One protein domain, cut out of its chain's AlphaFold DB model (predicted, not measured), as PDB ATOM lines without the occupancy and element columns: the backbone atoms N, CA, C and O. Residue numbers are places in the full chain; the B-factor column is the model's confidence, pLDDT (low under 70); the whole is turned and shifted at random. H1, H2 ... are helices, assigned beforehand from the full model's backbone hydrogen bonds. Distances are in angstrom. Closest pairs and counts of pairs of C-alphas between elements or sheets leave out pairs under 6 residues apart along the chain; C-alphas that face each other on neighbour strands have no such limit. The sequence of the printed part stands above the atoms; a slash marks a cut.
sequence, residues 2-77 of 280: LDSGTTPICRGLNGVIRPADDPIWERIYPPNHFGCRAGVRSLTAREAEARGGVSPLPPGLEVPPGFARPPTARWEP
ATOM      1  N   LEU A   2     199.136 196.663 150.674       85.38
ATOM      2  CA  LEU A   2     197.739 196.774 151.100       85.38
ATOM      3  C   LEU A   2     197.585 198.038 151.944       85.38
ATOM      4  O   LEU A   2     198.448 198.338 152.764       85.38
ATOM      5  N   ASP A   3     196.486 198.751 151.747       89.12
ATOM      6  CA  ASP A   3     196.156 199.991 152.448       89.12
ATOM      7  C   ASP A   3     194.698 199.960 152.950       89.12
ATOM      8  O   ASP A   3     193.984 198.957 152.806       89.12
ATOM      9  N   SER A   4     194.249 201.056 153.565       87.94
ATOM     10  CA  SER A   4     192.874 201.209 154.063       87.94
ATOM     11  C   SER A   4     191.822 201.228 152.948       87.94
ATOM     12  O   SER A   4     190.673 200.873 153.191       87.94
ATOM     13  N   GLY A   5     192.206 201.580 151.718       85.56
ATOM     14  CA  GLY A   5     191.332 201.568 150.544       85.56
ATOM     15  C   GLY A   5     191.289 200.222 149.818       85.56
ATOM     16  O   GLY A   5     190.718 200.140 148.731       85.56
ATOM     17  N   THR A   6     191.928 199.180 150.354       90.19
ATOM     18  CA  THR A   6     191.939 197.847 149.748       90.19
ATOM     19  C   THR A   6     190.679 197.074 150.134       90.19
ATOM     20  O   THR A   6     190.475 196.746 151.307       90.19
ATOM     21  N   THR A   7     189.862 196.747 149.131       90.56
ATOM     22  CA  THR A   7     188.600 196.010 149.291       90.56
ATOM     23  C   THR A   7     188.819 194.568 149.775       90.56
ATOM     24  O   THR A   7     189.911 194.016 149.591       90.56
ATOM     25  N   PRO A   8     187.792 193.914 150.355       91.00
ATOM     26  CA  PRO A   8     187.886 192.521 150.798       91.00
ATOM     27  C   PRO A   8     188.336 191.551 149.695       91.00
ATOM     28  O   PRO A   8     189.217 190.728 149.937       91.00
ATOM     29  N   ILE A   9     187.816 191.707 148.471       91.06
ATOM     30  CA  ILE A   9     188.190 190.880 147.309       91.06
ATOM     31  C   ILE A   9     189.691 191.021 147.011       91.06
ATOM     32  O   ILE A   9     190.407 190.024 146.925       91.06
ATOM     33  N   CYS A  10     190.197 192.256 146.910       92.69
ATOM     34  CA  CYS A  10     191.620 192.499 146.651       92.69
ATOM     35  C   CYS A  10     192.514 191.978 147.782       92.69
ATOM     36  O   CYS A  10     193.603 191.469 147.520       92.69
ATOM     37  N   ARG A  11     192.065 192.091 149.037       92.06
ATOM     38  CA  ARG A  11     192.799 191.581 150.200       92.06
ATOM     39  C   ARG A  11     192.889 190.056 150.179       92.06
ATOM     40  O   ARG A  11     193.968 189.532 150.428       92.06
ATOM     41  N   GLY A  12     191.797 189.370 149.838       91.56
ATOM     42  CA  GLY A  12     191.765 187.911 149.713       91.56
ATOM     43  C   GLY A  12     192.624 187.379 148.563       91.56
ATOM     44  O   GLY A  12     193.186 186.295 148.671       91.56
ATOM     45  N   LEU A  13     192.767 188.152 147.484       93.00
ATOM     46  CA  LEU A  13     193.604 187.794 146.334       93.00
ATOM     47  C   LEU A  13     195.083 188.175 146.494       93.00
ATOM     48  O   LEU A  13     195.919 187.781 145.677       93.00
ATOM     49  N   ASN A  14     195.442 188.943 147.522       93.19
ATOM     50  CA  ASN A  14     196.815 189.390 147.702       93.19
ATOM     51  C   ASN A  14     197.744 188.215 148.032       93.19
ATOM     52  O   ASN A  14     197.651 187.617 149.099       93.19
ATOM     53  N   GLY A  15     198.696 187.952 147.136       92.31
ATOM     54  CA  GLY A  15     199.655 186.858 147.284       92.31
ATOM     55  C   GLY A  15     199.157 185.514 146.758       92.31
ATOM     56  O   GLY A  15     199.883 184.535 146.895       92.31
ATOM     57  N   VAL A  16     197.978 185.463 146.128       94.31
ATOM     58  CA  VAL A  16     197.507 184.250 145.453       94.31
ATOM     59  C   VAL A  16     198.439 183.908 144.285       94.31
ATOM     60  O   VAL A  16     198.730 184.757 143.440       94.31
ATOM     61  N   ILE A  17     198.908 182.661 144.243       96.25
ATOM     62  CA  ILE A  17     199.781 182.107 143.202       96.25
ATOM     63  C   ILE A  17     199.043 180.947 142.541       96.25
ATOM     64  O   ILE A  17     198.685 179.977 143.206       96.25
ATOM     65  N   ARG A  18     198.834 181.036 141.226       95.06
ATOM     66  CA  ARG A  18     198.192 179.997 140.408       95.06
ATOM     67  C   ARG A  18     199.032 179.724 139.154       95.06
ATOM     68  O   ARG A  18     199.750 180.632 138.725       95.06
ATOM     69  N   PRO A  19     198.961 178.512 138.575       94.12
ATOM     70  CA  PRO A  19     199.548 178.222 137.266       94.12
ATOM     71  C   PRO A  19     199.076 179.212 136.196       94.12
ATOM     72  O   PRO A  19     197.975 179.752 136.293       94.12
ATOM     73  N   ALA A  20     199.903 179.480 135.185       90.56
ATOM     74  CA  ALA A  20     199.590 180.474 134.153       90.56
ATOM     75  C   ALA A  20     198.394 180.073 133.267       90.56
ATOM     76  O   ALA A  20     197.703 180.938 132.741       90.56
ATOM     77  N   ASP A  21     198.158 178.772 133.129       90.56
ATOM     78  CA  ASP A  21     197.087 178.128 132.367       90.56
ATOM     79  C   ASP A  21     195.845 177.805 133.214       90.56
ATOM     80  O   ASP A  21     194.908 177.172 132.732       90.56
ATOM     81  N   ASP A  22     195.812 178.243 134.475       91.56
ATOM     82  CA  ASP A  22     194.682 177.994 135.362       91.56
ATOM     83  C   ASP A  22     193.419 178.753 134.897       91.56
ATOM     84  O   ASP A  22     193.450 179.989 134.811       91.56
ATOM     85  N   PRO A  23     192.280 178.067 134.673       89.69
ATOM     86  CA  PRO A  23     191.028 178.706 134.265       89.69
ATOM     87  C   PRO A  23     190.525 179.788 135.230       89.69
ATOM     88  O   PRO A  23     189.715 180.634 134.850       89.69
ATOM     89  N   ILE A  24     190.995 179.816 136.484       89.50
ATOM     90  CA  ILE A  24     190.611 180.859 137.440       89.50
ATOM     91  C   ILE A  24     190.937 182.273 136.938       89.50
ATOM     92  O   ILE A  24     190.212 183.217 137.267       89.50
ATOM     93  N   TRP A  25     191.974 182.431 136.106       89.31
ATOM     94  CA  TRP A  25     192.340 183.721 135.517       89.31
ATOM     95  C   TRP A  25     191.249 184.302 134.616       89.31
ATOM     96  O   TRP A  25     191.202 185.514 134.433       89.31
ATOM     97  N   GLU A  26     190.306 183.497 134.126       86.19
ATOM     98  CA  GLU A  26     189.143 184.011 133.395       86.19
ATOM     99  C   GLU A  26     188.181 184.809 134.285       86.19
ATOM    100  O   GLU A  26     187.380 185.602 133.791       86.19
ATOM    101  N   ARG A  27     188.268 184.620 135.607       87.88
ATOM    102  CA  ARG A  27     187.344 185.202 136.587       87.88
ATOM    103  C   ARG A  27     187.984 186.239 137.499       87.88
ATOM    104  O   ARG A  27     187.270 187.125 137.949       87.88
ATOM    105  N   ILE A  28     189.275 186.104 137.813       90.69
ATOM    106  CA  ILE A  28     189.936 186.884 138.882       90.69
ATOM    107  C   ILE A  28     191.044 187.813 138.376       90.69
ATOM    108  O   ILE A  28     191.743 188.434 139.188       90.69
ATOM    109  N   TYR A  29     191.267 187.866 137.061       90.62
ATOM    110  CA  TYR A  29     192.296 188.729 136.501       90.62
ATOM    111  C   TYR A  29     191.862 190.200 136.617       90.62
ATOM    112  O   TYR A  29     190.789 190.555 136.135       90.62
ATOM    113  N   PRO A  30     192.673 191.080 137.235       91.00
ATOM    114  CA  PRO A  30     192.298 192.473 137.451       91.00
ATOM    115  C   PRO A  30     191.950 193.228 136.151       91.00
ATOM    116  O   PRO A  30     192.618 193.027 135.135       91.00
ATOM    117  N   PRO A  31     190.999 194.181 136.184       91.62
ATOM    118  CA  PRO A  31     190.325 194.707 137.372       91.62
ATOM    119  C   PRO A  31     189.190 193.805 137.875       91.62
ATOM    120  O   PRO A  31     188.374 193.341 137.096       91.62
ATOM    121  N   ASN A  32     189.084 193.647 139.200       91.19
ATOM    122  CA  ASN A  32     188.053 192.809 139.837       91.19
ATOM    123  C   ASN A  32     186.868 193.605 140.412       91.19
ATOM    124  O   ASN A  32     185.954 193.018 140.972       91.19
ATOM    125  N   HIS A  33     186.900 194.936 140.349       90.94
ATOM    126  CA  HIS A  33     185.815 195.850 140.729       90.94
ATOM    127  C   HIS A  33     186.189 197.286 140.316       90.94
ATOM    128  O   HIS A  33     187.325 197.558 139.909       90.94
ATOM    129  N   PHE A  34     185.266 198.237 140.476       89.62
ATOM    130  CA  PHE A  34     185.544 199.658 140.247       89.62
ATOM    131  C   PHE A  34     186.660 200.171 141.168       89.62
ATOM    132  O   PHE A  34     186.635 199.931 142.375       89.62
ATOM    133  N   GLY A  35     187.655 200.864 140.604       89.75
ATOM    134  CA  GLY A  35     188.807 201.379 141.358       89.75
ATOM    135  C   GLY A  35     189.812 200.311 141.813       89.75
ATOM    136  O   GLY A  35     190.628 200.578 142.696       89.75
ATOM    137  N   CYS A  36     189.758 199.098 141.248       91.44
ATOM    138  CA  CYS A  36     190.703 198.023 141.547       91.44
ATOM    139  C   CYS A  36     192.151 198.438 141.227       91.44
ATOM    140  O   CYS A  36     192.459 198.824 140.101       91.44
ATOM    141  N   ARG A  37     193.044 198.310 142.219       92.19
ATOM    142  CA  ARG A  37     194.494 198.578 142.104       92.19
ATOM    143  C   ARG A  37     195.349 197.304 142.104       92.19
ATOM    144  O   ARG A  37     196.568 197.380 142.227       92.19
ATOM    145  N   ALA A  38     194.715 196.133 142.038       91.12
ATOM    146  CA  ALA A  38     195.422 194.861 141.962       91.12
ATOM    147  C   ALA A  38     196.157 194.721 140.620       91.12
ATOM    148  O   ALA A  38     195.720 195.255 139.603       91.12
ATOM    149  N   GLY A  39     197.255 193.970 140.625       90.94
ATOM    150  CA  GLY A  39     198.024 193.640 139.431       90.94
ATOM    151  C   GLY A  39     198.532 192.206 139.496       90.94
ATOM    152  O   GLY A  39     198.625 191.622 140.577       90.94
ATOM    153  N   VAL A  40     198.861 191.650 138.333       93.00
ATOM    154  CA  VAL A  40     199.428 190.305 138.191       93.00
ATOM    155  C   VAL A  40     200.906 190.437 137.847       93.00
ATOM    156  O   VAL A  40     201.287 191.281 137.037       93.00
ATOM    157  N   ARG A  41     201.746 189.605 138.470       93.19
ATOM    158  CA  ARG A  41     203.157 189.451 138.101       93.19
ATOM    159  C   ARG A  41     203.419 188.008 137.698       93.19
ATOM    160  O   ARG A  41     203.001 187.096 138.411       93.19
ATOM    161  N   SER A  42     204.141 187.813 136.606       93.81
ATOM    162  CA  SER A  42     204.621 186.490 136.213       93.81
ATOM    163  C   SER A  42     205.738 186.039 137.151       93.81
ATOM    164  O   SER A  42     206.578 186.852 137.539       93.81
ATOM    165  N   LEU A  43     205.743 184.756 137.509       94.44
ATOM    166  CA  LEU A  43     206.783 184.109 138.308       94.44
ATOM    167  C   LEU A  43     207.322 182.902 137.551       94.44
ATOM    168  O   LEU A  43     206.571 182.204 136.871       94.44
ATOM    169  N   THR A  44     208.611 182.629 137.705       95.69
ATOM    170  CA  THR A  44     209.182 181.327 137.345       95.69
ATOM    171  C   THR A  44     208.719 180.252 138.333       95.69
ATOM    172  O   THR A  44     208.355 180.559 139.470       95.69
ATOM    173  N   ALA A  45     208.777 178.976 137.936       93.12
ATOM    174  CA  ALA A  45     208.416 177.857 138.815       93.12
ATOM    175  C   ALA A  45     209.196 177.894 140.143       93.12
ATOM    176  O   ALA A  45     208.605 177.816 141.216       93.12
ATOM    177  N   ARG A  46     210.507 178.159 140.074       95.50
ATOM    178  CA  ARG A  46     211.375 178.278 141.254       95.50
ATOM    179  C   ARG A  46     210.970 179.434 142.176       95.50
ATOM    180  O   ARG A  46     211.015 179.291 143.394       95.50
ATOM    181  N   GLU A  47     210.585 180.585 141.624       96.12
ATOM    182  CA  GLU A  47     210.104 181.721 142.427       96.12
ATOM    183  C   GLU A  47     208.737 181.455 143.063       96.12
ATOM    184  O   GLU A  47     208.471 181.960 144.156       96.12
ATOM    185  N   ALA A  48     207.871 180.699 142.385       94.69
ATOM    186  CA  ALA A  48     206.586 180.277 142.927       94.69
ATOM    187  C   ALA A  48     206.785 179.292 144.087       94.69
ATOM    188  O   ALA A  48     206.253 179.520 145.171       94.69
ATOM    189  N   GLU A  49     207.615 178.261 143.907       95.00
ATOM    190  CA  GLU A  49     207.986 177.296 144.954       95.00
ATOM    191  C   GLU A  49     208.599 177.984 146.176       95.00
ATOM    192  O   GLU A  49     208.154 177.761 147.302       95.00
ATOM    193  N   ALA A  50     209.543 178.907 145.963       95.44
ATOM    194  CA  ALA A  50     210.161 179.689 147.038       95.44
ATOM    195  C   ALA A  50     209.158 180.552 147.829       95.44
ATOM    196  O   ALA A  50     209.475 181.034 148.916       95.44
ATOM    197  N   ARG A  51     207.952 180.766 147.294       93.38
ATOM    198  CA  ARG A  51     206.859 181.524 147.918       93.38
ATOM    199  C   ARG A  51     205.723 180.643 148.436       93.38
ATOM    200  O   ARG A  51     204.669 181.172 148.773       93.38
ATOM    201  N   GLY A  52     205.944 179.333 148.524       93.06
ATOM    202  CA  GLY A  52     204.963 178.371 149.032       93.06
ATOM    203  C   GLY A  52     204.149 177.663 147.948       93.06
ATOM    204  O   GLY A  52     203.234 176.918 148.280       93.06
ATOM    205  N   GLY A  53     204.486 177.854 146.668       92.50
ATOM    206  CA  GLY A  53     203.842 177.173 145.548       92.50
ATOM    207  C   GLY A  53     202.428 177.680 145.257       92.50
ATOM    208  O   GLY A  53     202.086 178.828 145.536       92.50
ATOM    209  N   VAL A  54     201.614 176.822 144.636       94.06
ATOM    210  CA  VAL A  54     200.218 177.134 144.303       94.06
ATOM    211  C   VAL A  54     199.419 177.357 145.583       94.06
ATOM    212  O   VAL A  54     199.351 176.482 146.444       94.06
ATOM    213  N   SER A  55     198.772 178.514 145.693       92.00
ATOM    214  CA  SER A  55     197.988 178.878 146.868       92.00
ATOM    215  C   SER A  55     196.508 178.494 146.708       92.00
ATOM    216  O   SER A  55     195.983 178.467 145.582       92.00
ATOM    217  N   PRO A  56     195.787 178.254 147.820       88.81
ATOM    218  CA  PRO A  56     194.334 178.140 147.794       88.81
ATOM    219  C   PRO A  56     193.686 179.484 147.429       88.81
ATOM    220  O   PRO A  56     194.273 180.551 147.623       88.81
ATOM    221  N   LEU A  57     192.464 179.426 146.899       88.12
ATOM    222  CA  LEU A  57     191.637 180.610 146.671       88.12
ATOM    223  C   LEU A  57     190.909 181.004 147.964       88.12
ATOM    224  O   LEU A  57     190.566 180.123 148.757       88.12
ATOM    225  N   PRO A  58     190.643 182.303 148.187       87.00
ATOM    226  CA  PRO A  58     189.883 182.739 149.348       87.00
ATOM    227  C   PRO A  58     188.443 182.181 149.303       87.00
ATOM    228  O   PRO A  58     187.821 182.182 148.234       87.00
ATOM    229  N   PRO A  59     187.885 181.719 150.439       82.94
ATOM    230  CA  PRO A  59     186.493 181.277 150.511       82.94
ATOM    231  C   PRO A  59     185.523 182.397 150.122       82.94
ATOM    232  O   PRO A  59     185.722 183.548 150.507       82.94
ATOM    233  N   GLY A  60     184.465 182.060 149.380       81.00
ATOM    234  CA  GLY A  60     183.436 183.031 148.980       81.00
ATOM    235  C   GLY A  60     183.922 184.095 147.991       81.00
ATOM    236  O   GLY A  60     183.381 185.197 147.967       81.00
ATOM    237  N   LEU A  61     184.964 183.805 147.203       84.56
ATOM    238  CA  LEU A  61     185.459 184.726 146.183       84.56
ATOM    239  C   LEU A  61     184.398 184.990 145.108       84.56
ATOM    240  O   LEU A  61     184.172 184.166 144.221       84.56
ATOM    241  N   GLU A  62     183.820 186.184 145.150       85.62
ATOM    242  CA  GLU A  62     182.878 186.667 144.149       85.62
ATOM    243  C   GLU A  62     183.407 187.943 143.499       85.62
ATOM    244  O   GLU A  62     183.695 188.939 144.164       85.62
ATOM    245  N   VAL A  63     183.546 187.903 142.175       88.50
ATOM    246  CA  VAL A  63     183.889 189.069 141.360       88.50
ATOM    247  C   VAL A  63     182.586 189.622 140.779       88.50
ATOM    248  O   VAL A  63     181.854 188.858 140.140       88.50
ATOM    249  N   PRO A  64     182.264 190.914 140.988       87.19
ATOM    250  CA  PRO A  64     181.029 191.503 140.492       87.19
ATOM    251  C   PRO A  64     180.839 191.309 138.977       87.19
ATOM    252  O   PRO A  64     181.819 191.357 138.217       87.19
ATOM    253  N   PRO A  65     179.585 191.148 138.507       81.94
ATOM    254  CA  PRO A  65     179.281 191.056 137.084       81.94
ATOM    255  C   PRO A  65     179.914 192.203 136.286       81.94
ATOM    256  O   PRO A  65     179.878 193.363 136.695       81.94
ATOM    257  N   GLY A  66     180.511 191.873 135.141       80.75
ATOM    258  CA  GLY A  66     181.239 192.822 134.291       80.75
ATOM    259  C   GLY A  66     182.748 192.906 134.550       80.75
ATOM    260  O   GLY A  66     183.458 193.371 133.662       80.75
ATOM    261  N   PHE A  67     183.242 192.409 135.692       86.94
ATOM    262  CA  PHE A  67     184.679 192.322 136.001       86.94
ATOM    263  C   PHE A  67     185.250 190.905 135.856       86.94
ATOM    264  O   PHE A  67     186.435 190.749 135.591       86.94
ATOM    265  N   ALA A  68     184.413 189.870 135.959       86.44
ATOM    266  CA  ALA A  68     184.809 188.479 135.740       86.44
ATOM    267  C   ALA A  68     184.934 188.165 134.237       86.44
ATOM    268  O   ALA A  68     184.086 187.473 133.670       86.44
ATOM    269  N   ARG A  69     185.936 188.743 133.563       78.19
ATOM    270  CA  ARG A  69     186.233 188.474 132.149       78.19
ATOM    271  C   ARG A  69     187.728 188.202 131.970       78.19
ATOM    272  O   ARG A  69     188.535 188.905 132.581       78.19
ATOM    273  N   PRO A  70     188.118 187.256 131.097       76.00
ATOM    274  CA  PRO A  70     189.525 187.026 130.824       76.00
ATOM    275  C   PRO A  70     190.161 188.242 130.140       76.00
ATOM    276  O   PRO A  70     189.487 188.951 129.388       76.00
ATOM    277  N   PRO A  71     191.482 188.442 130.284       68.12
ATOM    278  CA  PRO A  71     192.220 189.489 129.564       68.12
ATOM    279  C   PRO A  71     192.121 189.364 128.043       68.12
ATOM    280  O   PRO A  71     192.287 190.339 127.315       68.12
ATOM    281  N   THR A  72     191.875 188.146 127.565       72.75
ATOM    282  CA  THR A  72     191.703 187.809 126.151       72.75
ATOM    283  C   THR A  72     190.270 188.006 125.661       72.75
ATOM    284  O   THR A  72     190.049 187.943 124.450       72.75
ATOM    285  N   ALA A  73     189.300 188.259 126.553       73.75
ATOM    286  CA  ALA A  73     187.926 188.514 126.147       73.75
ATOM    287  C   ALA A  73     187.883 189.740 125.238       73.75
ATOM    288  O   ALA A  73     188.235 190.855 125.632       73.75
ATOM    289  N   ARG A  74     187.396 189.542 124.014       71.25
ATOM    290  CA  ARG A  74     187.050 190.667 123.155       71.25
ATOM    291  C   ARG A  74     185.839 191.378 123.749       71.25
ATOM    292  O   ARG A  74     184.944 190.762 124.329       71.25
ATOM    293  N   TRP A  75     185.836 192.700 123.628       77.50
ATOM    294  CA  TRP A  75     184.648 193.471 123.948       77.50
ATOM    295  C   TRP A  75     183.543 193.118 122.953       77.50
ATOM    296  O   TRP A  75     183.773 193.105 121.745       77.50
ATOM    297  N   GLU A  76     182.352 192.874 123.481       78.19
ATOM    298  CA  GLU A  76     181.138 192.619 122.718       78.19
ATOM    299  C   GLU A  76     180.046 193.537 123.267       78.19
ATOM    300  O   GLU A  76     179.957 193.709 124.494       78.19
ATOM    301  N   PRO A  77     179.252 194.170 122.392       82.88
ATOM    302  CA  PRO A  77     178.168 195.023 122.829       82.88
ATOM    303  C   PRO A  77     177.023 194.159 123.369       82.88
ATOM    304  O   PRO A  77     176.650 193.151 122.778       82.88
TER     305      PRO A  77
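What this domain is: This is residues 2 to 77 of the 280 residues of an uncharacterized protein of Meiothermus hypogaeus NBRC 106114 (UniProt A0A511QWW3). This domain has little regular structure: it is a body of wound loops with three very short helices set into it. Two long loops, residues 29 to 44 leading to H3 and residues 50 to 61 leading away from it, make a wide open U with H3 at its bend, and the link from H1 to H2 passes between them. The printed part has 76 residues, with H1, H2 and H3 in that order and no named strand; its class is all helix, though named elements hold only 15 residues. It is compact, with a radius of gyration of the C-alphas of 13.0 A and spans of 41 by 32 by 20 A.

Where its parts are: H1, residues 8 to 13, begins at C-alpha 8 (187.886, 192.521, 150.798) and is 8.7 A long. H2 is residues 25 to 28. H3, residues 45 to 49, ends at C-alpha 49 (207.986, 177.296, 144.954).

How they stand to each other: H1 and H2 are only just apart, their closest C-alphas 8.4 A from each other. H3 is apart from both. In H1 and H3 every O i to N i+4 pair is within hydrogen-bond range; H2 is too short for one.

The domain as a whole: The C-alphas farthest apart, of Ala 50 and Pro 77, are 43.0 A apart. The printed part has no cut, and both links are long. Only residue 71 has pLDDT under 70.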